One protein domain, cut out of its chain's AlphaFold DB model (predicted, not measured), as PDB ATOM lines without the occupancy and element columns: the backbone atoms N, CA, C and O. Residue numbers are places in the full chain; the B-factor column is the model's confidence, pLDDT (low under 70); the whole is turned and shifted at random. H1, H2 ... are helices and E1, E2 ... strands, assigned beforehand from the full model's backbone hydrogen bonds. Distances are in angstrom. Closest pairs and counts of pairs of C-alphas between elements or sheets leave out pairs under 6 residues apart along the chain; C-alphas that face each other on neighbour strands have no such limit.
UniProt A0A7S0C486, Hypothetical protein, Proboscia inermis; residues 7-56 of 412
ATOM      1  N   ALA A   7     -18.602  -8.754  25.494       74.19
ATOM      2  CA  ALA A   7     -18.074  -7.583  26.181       74.19
ATOM      3  C   ALA A   7     -19.097  -6.947  27.143       74.19
ATOM      4  O   ALA A   7     -18.743  -6.589  28.265       74.19
ATOM      5  N   PHE A   8     -20.376  -6.880  26.765       79.25
ATOM      6  CA  PHE A   8     -21.435  -6.417  27.669       79.25
ATOM      7  C   PHE A   8     -21.675  -7.393  28.817       79.25
ATOM      8  O   PHE A   8     -21.925  -6.971  29.940       79.25
ATOM      9  N   GLN A   9     -21.522  -8.696  28.579       82.31
ATOM     10  CA  GLN A   9     -21.561  -9.682  29.660       82.31
ATOM     11  C   GLN A   9     -20.410  -9.471  30.650       82.31
ATOM     12  O   GLN A   9     -20.620  -9.545  31.857       82.31
ATOM     13  N   GLU A  10     -19.206  -9.159  30.169       84.12
ATOM     14  CA  GLU A  10     -18.067  -8.849  31.035       84.12
ATOM     15  C   GLU A  10     -18.290  -7.572  31.857       84.12
ATOM     16  O   GLU A  10     -18.063  -7.596  33.069       84.12
ATOM     17  N   MET A  11     -18.821  -6.509  31.244       84.38
ATOM     18  CA  MET A  11     -19.247  -5.299  31.963       84.38
ATOM     19  C   MET A  11     -20.287  -5.610  33.042       84.38
ATOM     20  O   MET A  11     -20.155  -5.161  34.179       84.38
ATOM     21  N   ASN A  12     -21.283  -6.433  32.715       88.06
ATOM     22  CA  ASN A  12     -22.310  -6.869  33.657       88.06
ATOM     23  C   ASN A  12     -21.700  -7.637  34.838       88.06
ATOM     24  O   ASN A  12     -21.997  -7.342  35.996       88.06
ATOM     25  N   PHE A  13     -20.790  -8.582  34.578       89.25
ATOM     26  CA  PHE A  13     -20.081  -9.297  35.641       89.25
ATOM     27  C   PHE A  13     -19.224  -8.375  36.499       89.25
ATOM     28  O   PHE A  13     -19.098  -8.601  37.702       89.25
ATOM     29  N   GLU A  14     -18.608  -7.364  35.900       89.50
ATOM     30  CA  GLU A  14     -17.854  -6.375  36.649       89.50
ATOM     31  C   GLU A  14     -18.764  -5.556  37.567       89.50
ATOM     32  O   GLU A  14     -18.478  -5.452  38.761       89.50
ATOM     33  N   ALA A  15     -19.884  -5.053  37.043       90.56
ATOM     34  CA  ALA A  15     -20.868  -4.301  37.813       90.56
ATOM     35  C   ALA A  15     -21.355  -5.097  39.036       90.56
ATOM     36  O   ALA A  15     -21.387  -4.558  40.139       90.56
ATOM     37  N   LEU A  16     -21.624  -6.398  38.872       92.69
ATOM     38  CA  LEU A  16     -22.029  -7.301  39.961       92.69
ATOM     39  C   LEU A  16     -20.931  -7.556  41.004       92.69
ATOM     40  O   LEU A  16     -21.226  -7.854  42.161       92.69
ATOM     41  N   ARG A  17     -19.658  -7.508  40.599       93.06
ATOM     42  CA  ARG A  17     -18.502  -7.758  41.480       93.06
ATOM     43  C   ARG A  17     -18.045  -6.510  42.223       93.06
ATOM     44  O   ARG A  17     -17.317  -6.636  43.213       93.06
ATOM     45  N   ASN A  18     -18.413  -5.327  41.741       89.75
ATOM     46  CA  ASN A  18     -18.054  -4.076  42.385       89.75
ATOM     47  C   ASN A  18     -18.684  -4.000  43.779       89.75
ATOM     48  O   ASN A  18     -19.816  -4.424  44.010       89.75
ATOM     49  N   LYS A  19     -17.922  -3.467  44.739       90.81
ATOM     50  CA  LYS A  19     -18.464  -3.207  46.073       90.81
ATOM     51  C   LYS A  19     -19.576  -2.177  45.941       90.81
ATOM     52  O   LYS A  19     -19.374  -1.147  45.302       90.81
ATOM     53  N   HIS A  20     -20.713  -2.462  46.564       91.31
ATOM     54  CA  HIS A  20     -21.798  -1.501  46.643       91.31
ATOM     55  C   HIS A  20     -21.309  -0.226  47.335       91.31
ATOM     56  O   HIS A  20     -20.641  -0.287  48.372       91.31
ATOM     57  N   VAL A  21     -21.616   0.907  46.716       89.56
ATOM     58  CA  VAL A  21     -21.350   2.239  47.248       89.56
ATOM     59  C   VAL A  21     -22.676   2.777  47.758       89.56
ATOM     60  O   VAL A  21     -23.671   2.745  47.037       89.56
ATOM     61  N   GLU A  22     -22.685   3.253  48.999       88.00
ATOM     62  CA  GLU A  22     -23.876   3.823  49.620       88.00
ATOM     63  C   GLU A  22     -24.431   4.990  48.785       88.00
ATOM     64  O   GLU A  22     -23.676   5.820  48.271       88.00
ATOM     65  N   GLY A  23     -25.755   5.031  48.615       84.56
ATOM     66  CA  GLY A  23     -26.439   6.062  47.825       84.56
ATOM     67  C   GLY A  23     -26.390   5.874  46.302       84.56
ATOM     68  O   GLY A  23     -26.798   6.778  45.570       84.56
ATOM     69  N   VAL A  24     -25.903   4.729  45.809       86.56
ATOM     70  CA  VAL A  24     -25.904   4.355  44.383       86.56
ATOM     71  C   VAL A  24     -26.675   3.042  44.205       86.56
ATOM     72  O   VAL A  24     -26.495   2.150  45.029       86.56
ATOM     73  N   PRO A  25     -27.486   2.865  43.144       89.75
ATOM     74  CA  PRO A  25     -28.192   1.607  42.894       89.75
ATOM     75  C   PRO A  25     -27.238   0.410  42.879       89.75
ATOM     76  O   PRO A  25     -26.179   0.446  42.242       89.75
ATOM     77  N   ARG A  26     -27.586  -0.673  43.580       93.44
ATOM     78  CA  ARG A  26     -26.745  -1.875  43.602       93.44
ATOM     79  C   ARG A  26     -27.053  -2.739  42.387       93.44
ATOM     80  O   ARG A  26     -28.179  -3.192  42.225       93.44
ATOM     81  N   ALA A  27     -26.046  -3.027  41.568       94.75
ATOM     82  CA  ALA A  27     -26.192  -4.005  40.495       94.75
ATOM     83  C   ALA A  27     -26.429  -5.410  41.076       94.75
ATOM     84  O   ALA A  27     -25.647  -5.894  41.900       94.75
ATOM     85  N   VAL A  28     -27.496  -6.066  40.627       95.06
ATOM     86  CA  VAL A  28     -27.887  -7.429  41.008       95.06
ATOM     87  C   VAL A  28     -28.326  -8.224  39.772       95.06
ATOM     88  O   VAL A  28     -28.546  -7.664  38.697       95.06
ATOM     89  N   LEU A  29     -28.424  -9.547  39.916       93.75
ATOM     90  CA  LEU A  29     -29.038 -10.417  38.913       93.75
ATOM     91  C   LEU A  29     -30.457 -10.759  39.348       93.75
ATOM     92  O   LEU A  29     -30.662 -11.237  40.463       93.75
ATOM     93  N   LEU A  30     -31.412 -10.546  38.450       93.50
ATOM     94  CA  LEU A  30     -32.805 -10.929  38.625       93.50
ATOM     95  C   LEU A  30     -33.087 -12.177  37.787       93.50
ATOM     96  O   LEU A  30     -32.902 -12.162  36.571       93.50
ATOM     97  N   GLN A  31     -33.552 -13.247  38.431       93.06
ATOM     98  CA  GLN A  31     -34.162 -14.374  37.730       93.06
ATOM     99  C   GLN A  31     -35.584 -13.967  37.341       93.06
ATOM    100  O   GLN A  31     -36.444 -13.839  38.206       93.06
ATOM    101  N   PHE A  32     -35.810 -13.702  36.056       91.31
ATOM    102  CA  PHE A  32     -37.081 -13.162  35.569       91.31
ATOM    103  C   PHE A  32     -38.173 -14.229  35.410       91.31
ATOM    104  O   PHE A  32     -39.355 -13.897  35.396       91.31
ATOM    105  N   SER A  33     -37.798 -15.505  35.266       91.56
ATOM    106  CA  SER A  33     -38.754 -16.600  35.072       91.56
ATOM    107  C   SER A  33     -38.953 -17.412  36.343       91.56
ATOM    108  O   SER A  33     -38.043 -18.107  36.794       91.56
ATOM    109  N   ASP A  34     -40.190 -17.434  36.835       90.25
ATOM    110  CA  ASP A  34     -40.594 -18.313  37.940       90.25
ATOM    111  C   ASP A  34     -40.731 -19.780  37.508       90.25
ATOM    112  O   ASP A  34     -40.675 -20.695  38.327       90.25
ATOM    113  N   LYS A  35     -40.928 -20.022  36.205       93.81
ATOM    114  CA  LYS A  35     -41.163 -21.368  35.658       93.81
ATOM    115  C   LYS A  35     -39.876 -22.150  35.441       93.81
ATOM    116  O   LYS A  35     -39.904 -23.376  35.455       93.81
ATOM    117  N   ASP A  36     -38.776 -21.443  35.205       91.44
ATOM    118  CA  ASP A  36     -37.471 -22.045  34.954       91.44
ATOM    119  C   ASP A  36     -36.369 -21.241  35.663       91.44
ATOM    120  O   ASP A  36     -35.621 -20.488  35.023       91.44
ATOM    121  N   PRO A  37     -36.287 -21.366  37.002       85.75
ATOM    122  CA  PRO A  37     -35.417 -20.539  37.834       85.75
ATOM    123  C   PRO A  37     -33.925 -20.853  37.659       85.75
ATOM    124  O   PRO A  37     -33.079 -20.114  38.165       85.75
ATOM    125  N   LEU A  38     -33.581 -21.929  36.945       87.06
ATOM    126  CA  LEU A  38     -32.200 -22.308  36.641       87.06
ATOM    127  C   LEU A  38     -31.799 -21.983  35.200       87.06
ATOM    128  O   LEU A  38     -30.629 -22.149  34.851       87.06
ATOM    129  N   CYS A  39     -32.724 -21.495  34.367       89.62
ATOM    130  CA  CYS A  39     -32.391 -21.115  33.005       89.62
ATOM    131  C   CYS A  39     -31.579 -19.813  32.989       89.62
ATOM    132  O   CYS A  39     -32.084 -18.756  33.383       89.62
ATOM    133  N   PRO A  40     -30.328 -19.852  32.490       84.69
ATOM    134  CA  PRO A  40     -29.464 -18.679  32.453       84.69
ATOM    135  C   PRO A  40     -29.936 -17.621  31.448       84.69
ATOM    136  O   PRO A  40     -29.525 -16.471  31.554       84.69
ATOM    137  N   LEU A  41     -30.804 -17.981  30.491       84.81
ATOM    138  CA  LEU A  41     -31.367 -17.045  29.509       84.81
ATOM    139  C   LEU A  41     -32.385 -16.075  30.125       84.81
ATOM    140  O   LEU A  41     -32.694 -15.056  29.517       84.81
ATOM    141  N   ASN A  42     -32.877 -16.384  31.326       88.62
ATOM    142  CA  ASN A  42     -33.845 -15.567  32.053       88.62
ATOM    143  C   ASN A  42     -33.180 -14.662  33.108       88.62
ATOM    144  O   ASN A  42     -33.874 -13.980  33.861       88.62
ATOM    145  N   LEU A  43     -31.844 -14.649  33.176       89.44
ATOM    146  CA  LEU A  43     -31.104 -13.755  34.058       89.44
ATOM    147  C   LEU A  43     -31.027 -12.361  33.439       89.44
ATOM    148  O   LEU A  43     -30.417 -12.162  32.387       89.44
ATOM    149  N   LEU A  44     -31.613 -11.390  34.128       90.94
ATOM    150  CA  LEU A  44     -31.554  -9.983  33.763       90.94
ATOM    151  C   LEU A  44     -30.614  -9.242  34.705       90.94
ATOM    152  O   LEU A  44     -30.580  -9.497  35.910       90.94
ATOM    153  N   MET A  45     -29.883  -8.278  34.154       92.50
ATOM    154  CA  MET A  45     -29.285  -7.243  34.986       92.50
ATOM    155  C   MET A  45     -30.400  -6.411  35.604       92.50
ATOM    156  O   MET A  45     -31.337  -6.007  34.914       92.50
ATOM    157  N   ALA A  46     -30.287  -6.160  36.899       94.12
ATOM    158  CA  ALA A  46     -31.232  -5.367  37.655       94.12
ATOM    159  C   ALA A  46     -30.497  -4.436  38.621       94.12
ATOM    160  O   ALA A  46     -29.328  -4.652  38.958       94.12
ATOM    161  N   TYR A  47     -31.204  -3.411  39.079       93.25
ATOM    162  CA  TYR A  47     -30.784  -2.592  40.200       93.25
ATOM    163  C   TYR A  47     -31.655  -2.880  41.414       93.25
ATOM    164  O   TYR A  47     -32.880  -2.893  41.316       93.25
ATOM    165  N   GLU A  48     -31.002  -3.107  42.551       93.06
ATOM    166  CA  GLU A  48     -31.607  -2.994  43.871       93.06
ATOM    167  C   GLU A  48     -31.502  -1.523  44.305       93.06
ATOM    168  O   GLU A  48     -30.408  -0.999  44.545       93.06
ATOM    169  N   GLU A  49     -32.645  -0.844  44.328       88.75
ATOM    170  CA  GLU A  49     -32.789   0.578  44.639       88.75
ATOM    171  C   GLU A  49     -34.164   0.819  45.279       88.75
ATOM    172  O   GLU A  49     -35.168   0.269  44.825       88.75
ATOM    173  N   ASN A  50     -34.225   1.635  46.339       85.94
ATOM    174  CA  ASN A  50     -35.470   1.965  47.051       85.94
ATOM    175  C   ASN A  50     -36.297   0.723  47.445       85.94
ATOM    176  O   ASN A  50     -37.501   0.668  47.196       85.94
ATOM    177  N   GLU A  51     -35.626  -0.287  48.013       88.62
ATOM    178  CA  GLU A  51     -36.223  -1.565  48.453       88.62
ATOM    179  C   GLU A  51     -36.875  -2.384  47.323       88.62
ATOM    180  O   GLU A  51     -37.674  -3.289  47.566       88.62
ATOM    181  N   ARG A  52     -36.539  -2.086  46.063       91.56
ATOM    182  CA  ARG A  52     -37.055  -2.781  44.882       91.56
ATOM    183  C   ARG A  52     -35.914  -3.299  44.028       91.56
ATOM    184  O   ARG A  52     -34.883  -2.650  43.901       91.56
ATOM    185  N   VAL A  53     -36.138  -4.448  43.397       93.50
ATOM    186  CA  VAL A  53     -35.256  -4.988  42.360       93.50
ATOM    187  C   VAL A  53     -35.936  -4.788  41.015       93.50
ATOM    188  O   VAL A  53     -36.982  -5.383  40.757       93.50
ATOM    189  N   MET A  54     -35.365  -3.934  40.169       91.44
ATOM    190  CA  MET A  54     -35.935  -3.590  38.865       91.44
ATOM    191  C   MET A  54     -34.953  -3.928  37.743       91.44
ATOM    192  O   MET A  54     -33.776  -3.579  37.860       91.44
ATOM    193  N   PRO A  55     -35.396  -4.596  36.661       91.69
ATOM    194  CA  PRO A  55     -34.534  -4.871  35.518       91.69
ATOM    195  C   PRO A  55     -34.043  -3.564  34.887       91.69
ATOM    196  O   PRO A  55     -34.779  -2.581  34.814       91.69
ATOM    197  N   VAL A  56     -32.794  -3.564  34.428       88.88
ATOM    198  CA  VAL A  56     -32.176  -2.393  33.800       88.88
ATOM    199  C   VAL A  56     -32.633  -2.272  32.349       88.88
ATOM    200  O   VAL A  56     -32.605  -3.242  31.587       88.88
TER     201      VAL A  56
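This is residues 7 to 56 of the 412 residues of the protein "Hypothetical protein" of Proboscia inermis (UniProt A0A7S0C486). A small, twisted wall of three antiparallel strands, E1, E2 and E3, has one helix, H1, slantwise over one of its faces, while the other face has no named helix on it. The loop with Glu 22, between H1 and E1, and the loop with Lys 35, between E1 and E2, reach out at opposite ends of the long dimension. The printed part has 50 residues, with one named helix and three named strands in the order H1, E1, E2, E3 along the chain; the sheet order is E1, E2, E3, and the class is mixed, helices and strands. The whole is only just compact, close to loose, with a radius of gyration of the C-alphas of 11.5 A, and flat, spanning 33 by 28 by 14 A.

H1 is residues 7 to 17, 15.3 A from its first C-alpha at (-18.074, -7.583, 26.181) to its last at (-18.502, -7.758, 41.480). E1, residues 26 to 31, measures 15.7 A. E2, residues 43 to 49, measures 17.9 A and is the longest strand by residues. E3, residues 52 to 55, measures 9.9 A and ends with C-alpha 55 at (-34.534, -4.871, 35.518).

The strands form a meander, each the antiparallel neighbour of the one before, with E1 and E3 as edge strands and E2 as the inner strand. E1 and E2 are a hairpin at 139 degrees between directions, with N 28 and O 46 at 2.9 A and N 48 and O 26 at 2.8 A, within hydrogen-bond range. E2 and E3 are a second hairpin at 142 degrees, with N 47 and O 54 at 2.9 A. The sheet is only just strongly twisted, its C-alphas lying up to 4.1 A off the best plane. The closest C-alphas of E1 and E3, Leu 30 and Pro 55, are 7.0 A apart. H1 is on the sheet at a height of 9.7 A, in two layers, a helix on one face of a sheet. It lies over E1 and runs slantwise to the strands, at 35 degrees to E1 on the local plane. The closest C-alphas of H1 and E1 are Leu 16 and Ala 27, 5.3 A apart; those of H1 and E2 are Asn 12 and Met 45, 7.1 A apart. In H1 every O i to N i+4 pair is within hydrogen-bond range.

The two C-alphas farthest apart, Glu 22 and Lys 35, are separated by 33.6 A. The printed part has no cut. The link from E1 to E2 is long, with 11 residues; H1 to E1 is short, with 8, and E2 to E3 is tight, with 2. The mean pLDDT of the printed part is 89.5, and no printed residue is under 70.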